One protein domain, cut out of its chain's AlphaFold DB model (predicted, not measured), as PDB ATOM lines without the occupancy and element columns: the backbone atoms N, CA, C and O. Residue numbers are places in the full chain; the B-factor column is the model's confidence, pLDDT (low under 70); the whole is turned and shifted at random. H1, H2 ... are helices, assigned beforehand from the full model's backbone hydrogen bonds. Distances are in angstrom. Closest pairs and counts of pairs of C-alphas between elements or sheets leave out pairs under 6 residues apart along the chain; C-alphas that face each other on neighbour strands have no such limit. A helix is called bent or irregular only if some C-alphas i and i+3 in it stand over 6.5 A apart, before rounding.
ATOM      1  N   LEU A 397      14.678  37.104 -21.958       65.81
ATOM      2  CA  LEU A 397      14.782  37.314 -20.510       65.81
ATOM      3  C   LEU A 397      13.932  38.511 -20.051       65.81
ATOM      4  O   LEU A 397      13.280  38.444 -19.016       65.81
ATOM      5  N   GLN A 398      13.855  39.565 -20.871       66.88
ATOM      6  CA  GLN A 398      13.082  40.769 -20.567       66.88
ATOM      7  C   GLN A 398      11.565  40.510 -20.548       66.88
ATOM      8  O   GLN A 398      10.844  41.081 -19.734       66.88
ATOM      9  N   LYS A 399      11.069  39.619 -21.415       69.25
ATOM     10  CA  LYS A 399       9.645  39.240 -21.431       69.25
ATOM     11  C   LYS A 399       9.252  38.461 -20.174       69.25
ATOM     12  O   LYS A 399       8.161  38.655 -19.649       69.25
ATOM     13  N   PHE A 400      10.145  37.602 -19.679       75.75
ATOM     14  CA  PHE A 400       9.921  36.850 -18.442       75.75
ATOM     15  C   PHE A 400       9.905  37.767 -17.214       75.75
ATOM     16  O   PHE A 400       9.026  37.637 -16.366       75.75
ATOM     17  N   THR A 401      10.823  38.735 -17.136       75.31
ATOM     18  CA  THR A 401      10.845  39.710 -16.033       75.31
ATOM     19  C   THR A 401       9.596  40.589 -16.017       75.31
ATOM     20  O   THR A 401       9.024  40.812 -14.957       75.31
ATOM     21  N   GLU A 402       9.118  41.023 -17.188       76.19
ATOM     22  CA  GLU A 402       7.900  41.838 -17.305       76.19
ATOM     23  C   GLU A 402       6.646  41.091 -16.817       76.19
ATOM     24  O   GLU A 402       5.793  41.684 -16.159       76.19
ATOM     25  N   PHE A 403       6.563  39.777 -17.055       82.69
ATOM     26  CA  PHE A 403       5.462  38.945 -16.561       82.69
ATOM     27  C   PHE A 403       5.428  38.845 -15.026       82.69
ATOM     28  O   PHE A 403       4.367  38.990 -14.418       82.69
ATOM     29  N   TRP A 404       6.579  38.637 -14.378       82.06
ATOM     30  CA  TRP A 404       6.651  38.583 -12.913       82.06
ATOM     31  C   TRP A 404       6.402  39.944 -12.261       82.06
ATOM     32  O   TRP A 404       5.683  40.014 -11.264       82.06
ATOM     33  N   GLU A 405       6.926  41.025 -12.848       82.81
ATOM     34  CA  GLU A 405       6.624  42.396 -12.421       82.81
ATOM     35  C   GLU A 405       5.105  42.644 -12.424       82.81
ATOM     36  O   GLU A 405       4.567  43.161 -11.444       82.81
ATOM     37  N   TYR A 406       4.399  42.214 -13.478       86.06
ATOM     38  CA  TYR A 406       2.946  42.360 -13.589       86.06
ATOM     39  C   TYR A 406       2.182  41.651 -12.464       86.06
ATOM     40  O   TYR A 406       1.280  42.241 -11.861       86.06
ATOM     41  N   ILE A 407       2.547  40.403 -12.153       87.12
ATOM     42  CA  ILE A 407       1.901  39.633 -11.081       87.12
ATOM     43  C   ILE A 407       2.099  40.330  -9.736       87.12
ATOM     44  O   ILE A 407       1.128  40.544  -9.013       87.12
ATOM     45  N   ILE A 408       3.334  40.726  -9.412       87.00
ATOM     46  CA  ILE A 408       3.641  41.345  -8.116       87.00
ATOM     47  C   ILE A 408       2.886  42.672  -7.959       87.00
ATOM     48  O   ILE A 408       2.287  42.914  -6.913       87.00
ATOM     49  N   ILE A 409       2.859  43.506  -9.005       88.25
ATOM     50  CA  ILE A 409       2.132  44.784  -9.007       88.25
ATOM     51  C   ILE A 409       0.621  44.570  -8.834       88.25
ATOM     52  O   ILE A 409      -0.031  45.306  -8.088       88.25
ATOM     53  N   SER A 410       0.061  43.558  -9.499       88.06
ATOM     54  CA  SER A 410      -1.368  43.239  -9.414       88.06
ATOM     55  C   SER A 410      -1.754  42.768  -8.011       88.06
ATOM     56  O   SER A 410      -2.743  43.242  -7.454       88.06
ATOM     57  N   VAL A 411      -0.944  41.893  -7.404       89.69
ATOM     58  CA  VAL A 411      -1.163  41.401  -6.034       89.69
ATOM     59  C   VAL A 411      -1.057  42.534  -5.010       89.69
ATOM     60  O   VAL A 411      -1.949  42.665  -4.175       89.69
ATOM     61  N   ASP A 412      -0.032  43.391  -5.100       88.75
ATOM     62  CA  ASP A 412       0.124  44.564  -4.216       88.75
ATOM     63  C   ASP A 412      -1.101  45.490  -4.306       88.75
ATOM     64  O   ASP A 412      -1.633  45.950  -3.300       88.75
ATOM     65  N   SER A 413      -1.634  45.688  -5.512       88.44
ATOM     66  CA  SER A 413      -2.796  46.559  -5.726       88.44
ATOM     67  C   SER A 413      -4.094  45.969  -5.179       88.44
ATOM     68  O   SER A 413      -4.902  46.702  -4.613       88.44
ATOM     69  N   ILE A 414      -4.284  44.649  -5.285       90.12
ATOM     70  CA  ILE A 414      -5.420  43.952  -4.663       90.12
ATOM     71  C   ILE A 414      -5.344  44.063  -3.136       90.12
ATOM     72  O   ILE A 414      -6.363  44.313  -2.499       90.12
ATOM     73  N   LEU A 415      -4.150  43.928  -2.549       88.81
ATOM     74  CA  LEU A 415      -3.935  44.068  -1.102       88.81
ATOM     75  C   LEU A 415      -4.217  45.485  -0.589       88.81
ATOM     76  O   LEU A 415      -4.736  45.654   0.516       88.81
ATOM     77  N   ILE A 416      -3.881  46.499  -1.386       88.38
ATOM     78  CA  ILE A 416      -4.194  47.896  -1.081       88.38
ATOM     79  C   ILE A 416      -5.707  48.133  -1.170       88.38
ATOM     80  O   ILE A 416      -6.290  48.687  -0.240       88.38
ATOM     81  N   LEU A 417      -6.353  47.683  -2.252       87.88
ATOM     82  CA  LEU A 417      -7.796  47.846  -2.471       87.88
ATOM     83  C   LEU A 417      -8.645  47.136  -1.412       87.88
ATOM     84  O   LEU A 417      -9.689  47.648  -1.020       87.88
ATOM     85  N   SER A 418      -8.195  45.979  -0.926       88.19
ATOM     86  CA  SER A 418      -8.868  45.239   0.144       88.19
ATOM     87  C   SER A 418      -8.594  45.799   1.545       88.19
ATOM     88  O   SER A 418      -9.131  45.284   2.524       88.19
ATOM     89  N   GLY A 419      -7.737  46.819   1.676       85.00
ATOM     90  CA  GLY A 419      -7.311  47.376   2.964       85.00
ATOM     91  C   GLY A 419      -6.404  46.445   3.783       85.00
ATOM     92  O   GLY A 419      -5.993  46.795   4.893       85.00
ATOM     93  N   MET A 420      -6.045  45.278   3.239       85.44
ATOM     94  CA  MET A 420      -5.207  44.279   3.905       85.44
ATOM     95  C   MET A 420      -3.762  44.758   4.110       85.44
ATOM     96  O   MET A 420      -3.069  44.247   4.990       85.44
ATOM     97  N   ASP A 421      -3.323  45.774   3.364       82.75
ATOM     98  CA  ASP A 421      -2.010  46.429   3.490       82.75
ATOM     99  C   ASP A 421      -1.705  46.905   4.931       82.75
ATOM    100  O   ASP A 421      -0.558  46.845   5.391       82.75
ATOM    101  N   SER A 422      -2.745  47.296   5.680       83.25
ATOM    102  CA  SER A 422      -2.634  47.780   7.063       83.25
ATOM    103  C   SER A 422      -2.558  46.676   8.123       83.25
ATOM    104  O   SER A 422      -2.242  46.970   9.281       83.25
ATOM    105  N   MET A 423      -2.824  45.415   7.763       84.94
ATOM    106  CA  MET A 423      -2.764  44.305   8.714       84.94
ATOM    107  C   MET A 423      -1.330  44.044   9.164       84.94
ATOM    108  O   MET A 423      -0.390  44.076   8.369       84.94
ATOM    109  N   LYS A 424      -1.153  43.784  10.461       83.25
ATOM    110  CA  LYS A 424       0.155  43.482  11.045       83.25
ATOM    111  C   LYS A 424       0.347  41.975  11.135       83.25
ATOM    112  O   LYS A 424      -0.428  41.299  11.802       83.25
ATOM    113  N   VAL A 425       1.421  41.481  10.536       84.56
ATOM    114  CA  VAL A 425       1.918  40.114  10.711       84.56
ATOM    115  C   VAL A 425       3.227  40.219  11.488       84.56
ATOM    116  O   VAL A 425       4.145  40.916  11.060       84.56
ATOM    117  N   ASN A 426       3.306  39.600  12.670       82.38
ATOM    118  CA  ASN A 426       4.481  39.666  13.560       82.38
ATOM    119  C   ASN A 426       4.966  41.103  13.857       82.38
ATOM    120  O   ASN A 426       6.160  41.378  13.913       82.38
ATOM    121  N   GLY A 427       4.029  42.047  14.009       79.94
ATOM    122  CA  GLY A 427       4.327  43.456  14.293       79.94
ATOM    123  C   GLY A 427       4.680  44.316  13.070       79.94
ATOM    124  O   GLY A 427       4.673  45.542  13.187       79.94
ATOM    125  N   ILE A 428       4.895  43.716  11.896       82.12
ATOM    126  CA  ILE A 428       5.207  44.415  10.642       82.12
ATOM    127  C   ILE A 428       3.944  44.492   9.781       82.12
ATOM    128  O   ILE A 428       3.217  43.511   9.633       82.12
ATOM    129  N   LYS A 429       3.658  45.665   9.206       85.12
ATOM    130  CA  LYS A 429       2.536  45.824   8.268       85.12
ATOM    131  C   LYS A 429       2.778  45.005   7.002       85.12
ATOM    132  O   LYS A 429       3.865  45.093   6.426       85.12
ATOM    133  N   LEU A 430       1.753  44.296   6.537       85.81
ATOM    134  CA  LEU A 430       1.791  43.467   5.334       85.81
ATOM    135  C   LEU A 430       2.291  44.259   4.116       85.81
ATOM    136  O   LEU A 430       3.158  43.782   3.388       85.81
ATOM    137  N   GLY A 431       1.868  45.520   3.983       83.06
ATOM    138  CA  GLY A 431       2.355  46.422   2.940       83.06
ATOM    139  C   GLY A 431       3.863  46.640   2.923       83.06
ATOM    140  O   GLY A 431       4.482  46.709   1.864       83.06
ATOM    141  N   THR A 432       4.491  46.680   4.101       86.06
ATOM    142  CA  THR A 432       5.951  46.847   4.211       86.06
ATOM    143  C   THR A 432       6.680  45.586   3.745       86.06
ATOM    144  O   THR A 432       7.755  45.681   3.155       86.06
ATOM    145  N   ILE A 433       6.088  44.408   3.969       87.69
ATOM    146  CA  ILE A 433       6.641  43.117   3.544       87.69
ATOM    147  C   ILE A 433       6.612  43.015   2.014       87.69
ATOM    148  O   ILE A 433       7.651  42.765   1.404       87.69
ATOM    149  N   PHE A 434       5.461  43.278   1.389       86.44
ATOM    150  CA  PHE A 434       5.321  43.238  -0.073       86.44
ATOM    151  C   PHE A 434       6.185  44.288  -0.775       86.44
ATOM    152  O   PHE A 434       6.846  43.983  -1.769       86.44
ATOM    153  N   LEU A 435       6.263  45.498  -0.214       87.75
ATOM    154  CA  LEU A 435       7.156  46.536  -0.716       87.75
ATOM    155  C   LEU A 435       8.627  46.096  -0.653       87.75
ATOM    156  O   LEU A 435       9.360  46.249  -1.630       87.75
ATOM    157  N   SER A 436       9.050  45.494   0.463       87.88
ATOM    158  CA  SER A 436      10.418  44.982   0.630       87.88
ATOM    159  C   SER A 436      10.729  43.852  -0.355       87.88
ATOM    160  O   SER A 436      11.806  43.835  -0.950       87.88
ATOM    161  N   PHE A 437       9.775  42.944  -0.582       88.19
ATOM    162  CA  PHE A 437       9.895  41.875  -1.574       88.19
ATOM    163  C   PHE A 437      10.067  42.426  -2.995       88.19
ATOM    164  O   PHE A 437      10.928  41.964  -3.745       88.19
ATOM    165  N   PHE A 438       9.302  43.456  -3.360       85.62
ATOM    166  CA  PHE A 438       9.421  44.081  -4.674       85.62
ATOM    167  C   PHE A 438      10.775  44.786  -4.872       85.62
ATOM    168  O   PHE A 438      11.398  44.647  -5.924       85.62
ATOM    169  N   ILE A 439      11.276  45.498  -3.857       87.44
ATOM    170  CA  ILE A 439      12.617  46.108  -3.904       87.44
ATOM    171  C   ILE A 439      13.687  45.030  -4.070       87.44
ATOM    172  O   ILE A 439      14.596  45.188  -4.884       87.44
ATOM    173  N   TRP A 440      13.569  43.928  -3.328       88.25
ATOM    174  CA  TRP A 440      14.487  42.800  -3.445       88.25
ATOM    175  C   TRP A 440      14.501  42.229  -4.865       88.25
ATOM    176  O   TRP A 440      15.572  42.040  -5.437       88.25
ATOM    177  N   HIS A 441      13.325  42.037  -5.471       85.50
ATOM    178  CA  HIS A 441      13.206  41.605  -6.862       85.50
ATOM    179  C   HIS A 441      13.955  42.543  -7.825       85.50
ATOM    180  O   HIS A 441      14.748  42.072  -8.641       85.50
ATOM    181  N   LEU A 442      13.790  43.865  -7.689       83.00
ATOM    182  CA  LEU A 442      14.516  44.837  -8.516       83.00
ATOM    183  C   LEU A 442      16.035  44.794  -8.303       83.00
ATOM    184  O   LEU A 442      16.784  44.861  -9.276       83.00
ATOM    185  N   ILE A 443      16.501  44.667  -7.058       85.44
ATOM    186  CA  ILE A 443      17.935  44.559  -6.745       85.44
ATOM    187  C   ILE A 443      18.531  43.327  -7.425       85.44
ATOM    188  O   ILE A 443      19.575  43.424  -8.067       85.44
ATOM    189  N   VAL A 444      17.847  42.185  -7.333       83.56
ATOM    190  CA  VAL A 444      18.270  40.942  -7.982       83.56
ATOM    191  C   VAL A 444      18.401  41.142  -9.496       83.56
ATOM    192  O   VAL A 444      19.427  40.783 -10.066       83.56
ATOM    193  N   LEU A 445      17.430  41.792 -10.146       78.62
ATOM    194  CA  LEU A 445      17.498  42.078 -11.586       78.62
ATOM    195  C   LEU A 445      18.677  42.985 -11.969       78.62
ATOM    196  O   LEU A 445      19.330  42.740 -12.982       78.62
ATOM    197  N   VAL A 446      18.986  43.993 -11.151       81.25
ATOM    198  CA  VAL A 446      20.148  44.874 -11.368       81.25
ATOM    199  C   VAL A 446      21.473  44.121 -11.211       81.25
ATOM    200  O   VAL A 446      22.426  44.417 -11.931       81.25
ATOM    201  N   ILE A 447      21.541  43.143 -10.303       82.00
ATOM    202  CA  ILE A 447      22.728  42.295 -10.114       82.00
ATOM    203  C   ILE A 447      22.933  41.362 -11.317       82.00
ATOM    204  O   ILE A 447      24.064  41.199 -11.770       82.00
ATOM    205  N   PHE A 448      21.860  40.766 -11.850       78.69
ATOM    206  CA  PHE A 448      21.938  39.852 -12.996       78.69
ATOM    207  C   PHE A 448      22.262  40.553 -14.323       78.69
ATOM    208  O   PHE A 448      22.951  39.976 -15.163       78.69
ATOM    209  N   ASP A 449      21.793  41.786 -14.522       73.69
ATOM    210  CA  ASP A 449      22.092  42.580 -15.714       73.69
ATOM    211  C   ASP A 449      22.391  44.035 -15.329       73.69
ATOM    212  O   ASP A 449      21.500  44.860 -15.151       73.69
ATOM    213  N   PHE A 450      23.674  44.399 -15.262       70.31
ATOM    214  CA  PHE A 450      24.081  45.768 -14.926       70.31
ATOM    215  C   PHE A 450      23.587  46.808 -15.951       70.31
ATOM    216  O   PHE A 450      23.408  47.989 -15.637       70.31
ATOM    217  N   SER A 451      23.331  46.387 -17.196       67.62
ATOM    218  CA  SER A 451      22.760  47.256 -18.224       67.62
ATOM    219  C   SER A 451      21.257  47.494 -18.021       67.62
ATOM    220  O   SER A 451      20.735  48.508 -18.503       67.62
ATOM    221  N   PHE A 452      20.591  46.640 -17.231       68.88
ATOM    222  CA  PHE A 452      19.188  46.772 -16.849       68.88
ATOM    223  C   PHE A 452      18.939  48.081 -16.120       68.88
ATOM    224  O   PHE A 452      18.036  48.793 -16.522       68.88
ATOM    225  N   ALA A 453      19.766  48.487 -15.150       69.56
ATOM    226  CA  ALA A 453      19.560  49.750 -14.428       69.56
ATOM    227  C   ALA A 453      19.519  50.970 -15.371       69.56
ATOM    228  O   ALA A 453      18.648  51.835 -15.265       69.56
ATOM    229  N   ARG A 454      20.422  51.007 -16.362       69.94
ATOM    230  CA  ARG A 454      20.469  52.080 -17.366       69.94
ATOM    231  C   ARG A 454      19.279  52.014 -18.324       69.94
ATOM    232  O   ARG A 454      18.706  53.045 -18.664       69.94
ATOM    233  N   LYS A 455      18.891  50.812 -18.759       68.25
ATOM    234  CA  LYS A 455      17.737  50.598 -19.646       68.25
ATOM    235  C   LYS A 455      16.413  50.905 -18.936       68.25
ATOM    236  O   LYS A 455      15.544  51.543 -19.521       68.25
ATOM    237  N   TYR A 456      16.302  50.506 -17.675       71.56
ATOM    238  CA  TYR A 456      15.169  50.718 -16.782       71.56
ATOM    239  C   TYR A 456      14.928  52.212 -16.564       71.56
ATOM    240  O   TYR A 456      13.800  52.670 -16.704       71.56
ATOM    241  N   TRP A 457      15.992  52.995 -16.349       71.00
ATOM    242  CA  TRP A 457      15.877  54.447 -16.217       71.00
ATOM    243  C   TRP A 457      15.639  55.178 -17.544       71.00
ATOM    244  O   TRP A 457      15.123  56.286 -17.545       71.00
ATOM    245  N   ASN A 458      15.976  54.601 -18.698       71.06
ATOM    246  CA  ASN A 458      15.745  55.279 -19.978       71.06
ATOM    247  C   ASN A 458      14.287  55.203 -20.451       71.06
ATOM    248  O   ASN A 458      13.865  56.051 -21.230       71.06
ATOM    249  N   VAL A 459      13.489  54.258 -19.951       75.00
ATOM    250  CA  VAL A 459      12.079  54.101 -20.332       75.00
ATOM    251  C   VAL A 459      11.177  54.972 -19.448       75.00
ATOM    252  O   VAL A 459      11.151  54.796 -18.232       75.00
ATOM    253  N   ASP A 460      10.397  55.881 -20.047       73.75
ATOM    254  CA  ASP A 460       9.618  56.902 -19.316       73.75
ATOM    255  C   ASP A 460       8.687  56.327 -18.236       73.75
ATOM    256  O   ASP A 460       8.658  56.816 -17.108       73.75
ATOM    257  N   TRP A 461       7.950  55.256 -18.541       76.75
ATOM    258  CA  TRP A 461       6.994  54.680 -17.586       76.75
ATOM    259  C   TRP A 461       7.678  53.985 -16.404       76.75
ATOM    260  O   TRP A 461       7.176  54.049 -15.284       76.75
ATOM    261  N   ARG A 462       8.851  53.379 -16.635       80.75
ATOM    262  CA  ARG A 462       9.664  52.756 -15.580       80.75
ATOM    263  C   ARG A 462      10.284  53.818 -14.671       80.75
ATOM    264  O   ARG A 462      10.360  53.605 -13.462       80.75
ATOM    265  N   ARG A 463      10.642  54.997 -15.202       81.88
ATOM    266  CA  ARG A 463      11.035  56.156 -14.372       81.88
ATOM    267  C   ARG A 463       9.902  56.581 -13.438       81.88
ATOM    268  O   ARG A 463      10.144  56.762 -12.250       81.88
ATOM    269  N   GLY A 464       8.678  56.697 -13.958       82.19
ATOM    270  CA  GLY A 464       7.497  57.030 -13.153       82.19
ATOM    271  C   GLY A 464       7.235  56.016 -12.033       82.19
ATOM    272  O   GLY A 464       7.080  56.403 -10.876       82.19
ATOM    273  N   ASP A 465       7.281  54.721 -12.356       84.38
ATOM    274  CA  ASP A 465       7.131  53.632 -11.379       84.38
ATOM    275  C   ASP A 465       8.209  53.672 -10.281       84.38
ATOM    276  O   ASP A 465       7.916  53.501  -9.098       84.38
ATOM    277  N   SER A 466       9.452  53.993 -10.654       85.31
ATOM    278  CA  SER A 466      10.576  54.128  -9.715       85.31
ATOM    279  C   SER A 466      10.367  55.248  -8.703       85.31
ATOM    280  O   SER A 466      10.728  55.103  -7.537       85.31
ATOM    281  N   ILE A 467       9.801  56.375  -9.143       87.44
ATOM    282  CA  ILE A 467       9.519  57.523  -8.274       87.44
ATOM    283  C   ILE A 467       8.419  57.162  -7.274       87.44
ATOM    284  O   ILE A 467       8.576  57.433  -6.084       87.44
ATOM    285  N   ILE A 468       7.346  56.509  -7.735       88.75
ATOM    286  CA  ILE A 468       6.274  56.005  -6.865       88.75
ATOM    287  C   ILE A 468       6.856  55.064  -5.811       88.75
ATOM    288  O   ILE A 468       6.619  55.255  -4.620       88.75
ATOM    289  N   LEU A 469       7.678  54.103  -6.237       88.50
ATOM    290  CA  LEU A 469       8.320  53.162  -5.332       88.50
ATOM    291  C   LEU A 469       9.209  53.874  -4.306       88.50
ATOM    292  O   LEU A 469       9.110  53.590  -3.116       88.50
ATOM    293  N   LEU A 470      10.042  54.820  -4.747       89.81
ATOM    294  CA  LEU A 470      10.924  55.584  -3.867       89.81
ATOM    295  C   LEU A 470      10.128  56.346  -2.800       89.81
ATOM    296  O   LEU A 470      10.475  56.277  -1.623       89.81
ATOM    297  N   ILE A 471       9.047  57.025  -3.194       90.56
ATOM    298  CA  ILE A 471       8.163  57.743  -2.267       90.56
ATOM    299  C   ILE A 471       7.570  56.770  -1.247       90.56
ATOM    300  O   ILE A 471       7.653  57.021  -0.045       90.56
ATOM    301  N   SER A 472       7.038  55.631  -1.693       89.44
ATOM    302  CA  SER A 472       6.459  54.626  -0.799       89.44
ATOM    303  C   SER A 472       7.484  54.064   0.185       89.44
ATOM    304  O   SER A 472       7.186  53.943   1.372       89.44
ATOM    305  N   VAL A 473       8.706  53.774  -0.265       90.44
ATOM    306  CA  VAL A 473       9.789  53.286   0.603       90.44
ATOM    307  C   VAL A 473      10.159  54.325   1.646       90.44
ATOM    308  O   VAL A 473      10.251  53.991   2.826       90.44
ATOM    309  N   VAL A 474      10.322  55.584   1.237       89.62
ATOM    310  CA  VAL A 474      10.624  56.685   2.156       89.62
ATOM    311  C   VAL A 474       9.499  56.852   3.177       89.62
ATOM    312  O   VAL A 474       9.786  56.925   4.368       89.62
ATOM    313  N   CYS A 475       8.230  56.838   2.756       87.88
ATOM    314  CA  CYS A 475       7.081  56.933   3.657       87.88
ATOM    315  C   CYS A 475       7.041  55.777   4.672       87.88
ATOM    316  O   CYS A 475       6.973  56.032   5.875       87.88
ATOM    317  N   HIS A 476       7.153  54.519   4.227       84.38
ATOM    318  CA  HIS A 476       7.152  53.352   5.119       84.38
ATOM    319  C   HIS A 476       8.361  53.343   6.064       84.38
ATOM    320  O   HIS A 476       8.210  53.081   7.258       84.38
ATOM    321  N   ALA A 477       9.556  53.664   5.562       85.06
ATOM    322  CA  ALA A 477      10.762  53.736   6.379       85.06
ATOM    323  C   ALA A 477      10.657  54.849   7.431       85.06
ATOM    324  O   ALA A 477      11.008  54.639   8.590       85.06
ATOM    325  N   TRP A 478      10.120  56.016   7.068       85.12
ATOM    326  CA  TRP A 478       9.949  57.122   8.006       85.12
ATOM    327  C   TRP A 478       8.957  56.765   9.113       85.12
ATOM    328  O   TRP A 478       9.256  56.965  10.292       85.12
ATOM    329  N   VAL A 479       7.812  56.181   8.746       80.06
ATOM    330  CA  VAL A 479       6.775  55.741   9.688       80.06
ATOM    331  C   VAL A 479       7.304  54.683  10.660       80.06
ATOM    332  O   VAL A 479       7.002  54.763  11.850       80.06
ATOM    333  N   ASN A 480       8.104  53.727  10.179       76.00
ATOM    334  CA  ASN A 480       8.579  52.603  10.989       76.00
ATOM    335  C   ASN A 480       9.849  52.911  11.808       76.00
ATOM    336  O   ASN A 480       9.964  52.409  12.920       76.00
ATOM    337  N   PHE A 481      10.785  53.724  11.296       75.69
ATOM    338  CA  PHE A 481      12.099  53.934  11.931       75.69
ATOM    339  C   PHE A 481      12.295  55.300  12.602       75.69
ATOM    340  O   PHE A 481      13.085  55.392  13.536       75.69
ATOM    341  N   LYS A 482      11.634  56.374  12.141       68.62
ATOM    342  CA  LYS A 482      11.880  57.741  12.657       68.62
ATOM    343  C   LYS A 482      10.691  58.388  13.364       68.62
ATOM    344  O   LYS A 482      10.894  59.210  14.250       68.62
ATOM    345  N   CYS A 483       9.457  58.060  12.988       63.91
ATOM    346  CA  CYS A 483       8.255  58.755  13.465       63.91
ATOM    347  C   CYS A 483       7.621  58.117  14.719       63.91
ATOM    348  O   CYS A 483       6.407  57.928  14.772       63.91
ATOM    349  N   GLN A 484       8.404  57.788  15.751       63.25
ATOM    350  CA  GLN A 484       7.841  57.209  16.985       63.25
ATOM    351  C   GLN A 484       7.094  58.254  17.849       63.25
ATOM    352  O   GLN A 484       6.131  57.895  18.520       63.25
ATOM    353  N   SER A 485       7.447  59.547  17.728       63.84
ATOM    354  CA  SER A 485       6.803  60.697  18.412       63.84
ATOM    355  C   SER A 485       6.081  61.683  17.474       63.84
ATOM    356  O   SER A 485       5.816  62.825  17.846       63.84
ATOM    357  N   CYS A 486       5.785  61.299  16.230       66.94
ATOM    358  CA  CYS A 486       5.083  62.193  15.303       66.94
ATOM    359  C   CYS A 486       3.608  62.363  15.677       66.94
ATOM    360  O   CYS A 486       2.975  61.434  16.180       66.94
ATOM    361  N   ARG A 487       3.032  63.533  15.359       74.50
ATOM    362  CA  ARG A 487       1.583  63.746  15.494       74.50
ATOM    363  C   ARG A 487       0.827  62.655  14.715       74.50
ATOM    364  O   ARG A 487       1.194  62.391  13.565       74.50
ATOM    365  N   PRO A 488      -0.239  62.067  15.286       75.06
ATOM    366  CA  PRO A 488      -0.970  60.964  14.658       75.06
ATOM    367  C   PRO A 488      -1.474  61.314  13.248       75.06
ATOM    368  O   PRO A 488      -1.363  60.494  12.343       75.06
ATOM    369  N   SER A 489      -1.895  62.562  13.015       76.25
ATOM    370  CA  SER A 489      -2.332  63.049  11.698       76.25
ATOM    371  C   SER A 489      -1.245  62.956  10.617       76.25
ATOM    372  O   SER A 489      -1.537  62.610   9.477       76.25
ATOM    373  N   PHE A 490       0.020  63.224  10.963       79.56
ATOM    374  CA  PHE A 490       1.133  63.159  10.005       79.56
ATOM    375  C   PHE A 490       1.493  61.713   9.650       79.56
ATOM    376  O   PHE A 490       1.828  61.413   8.506       79.56
ATOM    377  N   LYS A 491       1.359  60.793  10.613       78.88
ATOM    378  CA  LYS A 491       1.531  59.359  10.368       78.88
ATOM    379  C   LYS A 491       0.468  58.833   9.401       78.88
ATOM    380  O   LYS A 491       0.824  58.170   8.432       78.88
ATOM    381  N   CYS A 492      -0.802  59.188   9.610       79.88
ATOM    382  CA  CYS A 492      -1.883  58.842   8.683       79.88
ATOM    383  C   CYS A 492      -1.643  59.407   7.277       79.88
ATOM    384  O   CYS A 492      -1.885  58.709   6.298       79.88
ATOM    385  N   LEU A 493      -1.114  60.630   7.164       83.75
ATOM    386  CA  LEU A 493      -0.773  61.226   5.871       83.75
ATOM    387  C   LEU A 493       0.314  60.432   5.135       83.75
ATOM    388  O   LEU A 493       0.142  60.118   3.963       83.75
ATOM    389  N   LEU A 494       1.422  60.088   5.800       83.69
ATOM    390  CA  LEU A 494       2.498  59.305   5.176       83.69
ATOM    391  C   LEU A 494       2.022  57.913   4.745       83.69
ATOM    392  O   LEU A 494       2.417  57.428   3.685       83.69
ATOM    393  N   GLU A 495       1.158  57.288   5.545       80.44
ATOM    394  CA  GLU A 495       0.530  56.010   5.204       80.44
ATOM    395  C   GLU A 495      -0.404  56.149   3.991       80.44
ATOM    396  O   GLU A 495      -0.342  55.324   3.085       80.44
ATOM    397  N   ALA A 496      -1.185  57.231   3.904       83.31
ATOM    398  CA  ALA A 496      -2.022  57.522   2.741       83.31
ATOM    399  C   ALA A 496      -1.194  57.807   1.476       83.31
ATOM    400  O   ALA A 496      -1.538  57.342   0.394       83.31
ATOM    401  N   VAL A 497      -0.068  58.518   1.586       86.62
ATOM    402  CA  VAL A 497       0.830  58.761   0.444       86.62
ATOM    403  C   VAL A 497       1.422  57.448  -0.075       86.62
ATOM    404  O   VAL A 497       1.559  57.270  -1.283       86.62
ATOM    405  N   ALA A 498       1.718  56.486   0.802       82.62
ATOM    406  CA  ALA A 498       2.230  55.184   0.389       82.62
ATOM    407  C   ALA A 498       1.230  54.349  -0.440       82.62
ATOM    408  O   ALA A 498       1.661  53.442  -1.159       82.62
ATOM    409  N   VAL A 499      -0.068  54.682  -0.405       85.69
ATOM    410  CA  VAL A 499      -1.131  54.076  -1.233       85.69
ATOM    411  C   VAL A 499      -1.021  54.484  -2.707       85.69
ATOM    412  O   VAL A 499      -1.597  53.819  -3.562       85.69
ATOM    413  N   ILE A 500      -0.197  55.483  -3.060       88.25
ATOM    414  CA  ILE A 500       0.066  55.875  -4.461       88.25
ATOM    415  C   ILE A 500       0.565  54.704  -5.338       88.25
ATOM    416  O   ILE A 500       0.447  54.746  -6.562       88.25
ATOM    417  N   ARG A 501       1.037  53.608  -4.722       88.19
ATOM    418  CA  ARG A 501       1.335  52.320  -5.377       88.19
ATOM    419  C   ARG A 501       0.157  51.742  -6.166       88.19
ATOM    420  O   ARG A 501       0.385  51.023  -7.133       88.19
ATOM    421  N   ILE A 502      -1.079  52.111  -5.838       87.88
ATOM    422  CA  ILE A 502      -2.280  51.697  -6.575       87.88
ATOM    423  C   ILE A 502      -2.294  52.166  -8.040       87.88
ATOM    424  O   ILE A 502      -3.000  51.594  -8.865       87.88
ATOM    425  N   PHE A 503      -1.495  53.177  -8.398       86.44
ATOM    426  CA  PHE A 503      -1.364  53.643  -9.783       86.44
ATOM    427  C   PHE A 503      -0.392  52.802 -10.624       86.44
ATOM    428  O   PHE A 503      -0.371  52.923 -11.850       86.44
ATOM    429  N   ARG A 504       0.406  51.925 -10.005       87.44
ATOM    430  CA  ARG A 504       1.413  51.110 -10.702       87.44
ATOM    431  C   ARG A 504       0.821  50.149 -11.750       87.44
ATOM    432  O   ARG A 504       1.376  50.102 -12.849       87.44
ATOM    433  N   PRO A 505      -0.318  49.456 -11.521       88.00
ATOM    434  CA  PRO A 505      -0.976  48.659 -12.564       88.00
ATOM    435  C   PRO A 505      -1.352  49.492 -13.789       88.00
ATOM    436  O   PRO A 505      -1.182  49.051 -14.926       88.00
ATOM    437  N   VAL A 506      -1.815  50.725 -13.553       86.25
ATOM    438  CA  VAL A 506      -2.227  51.663 -14.603       86.25
ATOM    439  C   VAL A 506      -1.027  52.069 -15.469       86.25
ATOM    440  O   VAL A 506      -1.167  52.203 -16.684       86.25
ATOM    441  N   LEU A 507       0.163  52.220 -14.875       83.44
ATOM    442  CA  LEU A 507       1.411  52.500 -15.599       83.44
ATOM    443  C   LEU A 507       1.951  51.284 -16.367       83.44
ATOM    444  O   LEU A 507       2.581  51.445 -17.421       83.44
ATOM    445  N   HIS A 508       1.733  50.082 -15.835       83.31
ATOM    446  CA  HIS A 508       2.232  48.847 -16.427       83.31
ATOM    447  C   HIS A 508       1.427  48.444 -17.672       83.31
ATOM    448  O   HIS A 508       2.019  48.121 -18.706       83.31
ATOM    449  N   ASN A 509       0.091  48.511 -17.615       84.69
ATOM    450  CA  ASN A 509      -0.754  48.189 -18.764       84.69
ATOM    451  C   ASN A 509      -0.616  49.253 -19.875       84.69
ATOM    452  O   ASN A 509      -0.672  50.460 -19.640       84.69
TER     453      ASN A 509
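AT A GLANCE: This is residues 397 to 509 of the 630 residues of the protein "EF-hand domain-containing protein" of Guillardia theta (strain CCMP2712) (UniProt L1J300). Two long helical hairpins, H1 with H2 and H4 with H5, pack slantwise on each other, chiefly through H1 and the later part of H5, and the short H3 joins H2 to H4 across one end. At the other end the H4 to H5 turn sticks out, with residues 484 to 489 standing free. The printed part has 113 residues with five named helices, H1 to H5 in chain order, and no named strand; its class is all helix. It is compact, with a radius of gyration of the C-alphas of 14.8 A, yet elongated, spanning 44 by 26 by 26 A.

IN THESE COORDINATES: H1, residues 397 to 417, begins at C-alpha 397 (14.782, 37.314, -20.510) and is 30.8 A long. H2, residues 430 to 448, is 27.5 A long. H3 is residues 450 to 458. H4, residues 460 to 482, is 32.1 A long. H5, residues 488 to 508, is 33.5 A long and ends at C-alpha 508 (2.232, 48.847, -16.427); it is only just irregular, with C-alphas 502 and 505 6.8 A apart.

HOW THE PARTS SIT: H1 and H2 form a hairpin at a shallow tilt of 11 degrees; their closest C-alphas, of Asp 412 and Phe 434, are 6.8 A apart. H2 and H3 touch only at the corner, only just, with 3 pairs of C-alphas within 8 A, the closest being Val 446 and Ala 453 at 5.8 A. H4 and H5 form a hairpin at 24 degrees, closest at the C-alphas of Ser 472 and Ala 498, 4.4 A. H5, with residues 499 to 508 alone, touches H1 at a steep tilt of 41 degrees, opposite ways, closest at the C-alphas of Ser 413 and Ile 502, 5.2 A. H1 and H4 are apart. Every O i to N i+4 pair is within hydrogen-bond range in H1, H2 and H4; H3 has 4 of 5 and H5 9 of 17.

THE WHOLE: The C-alphas farthest apart, of Leu 397 and Arg 487, are 46.6 A apart. The printed part has no cut. The H1 to H2 link, 12 residues, is long. The pLDDT is under 70 at residues 397 to 399, 451 to 455 and 482 to 486.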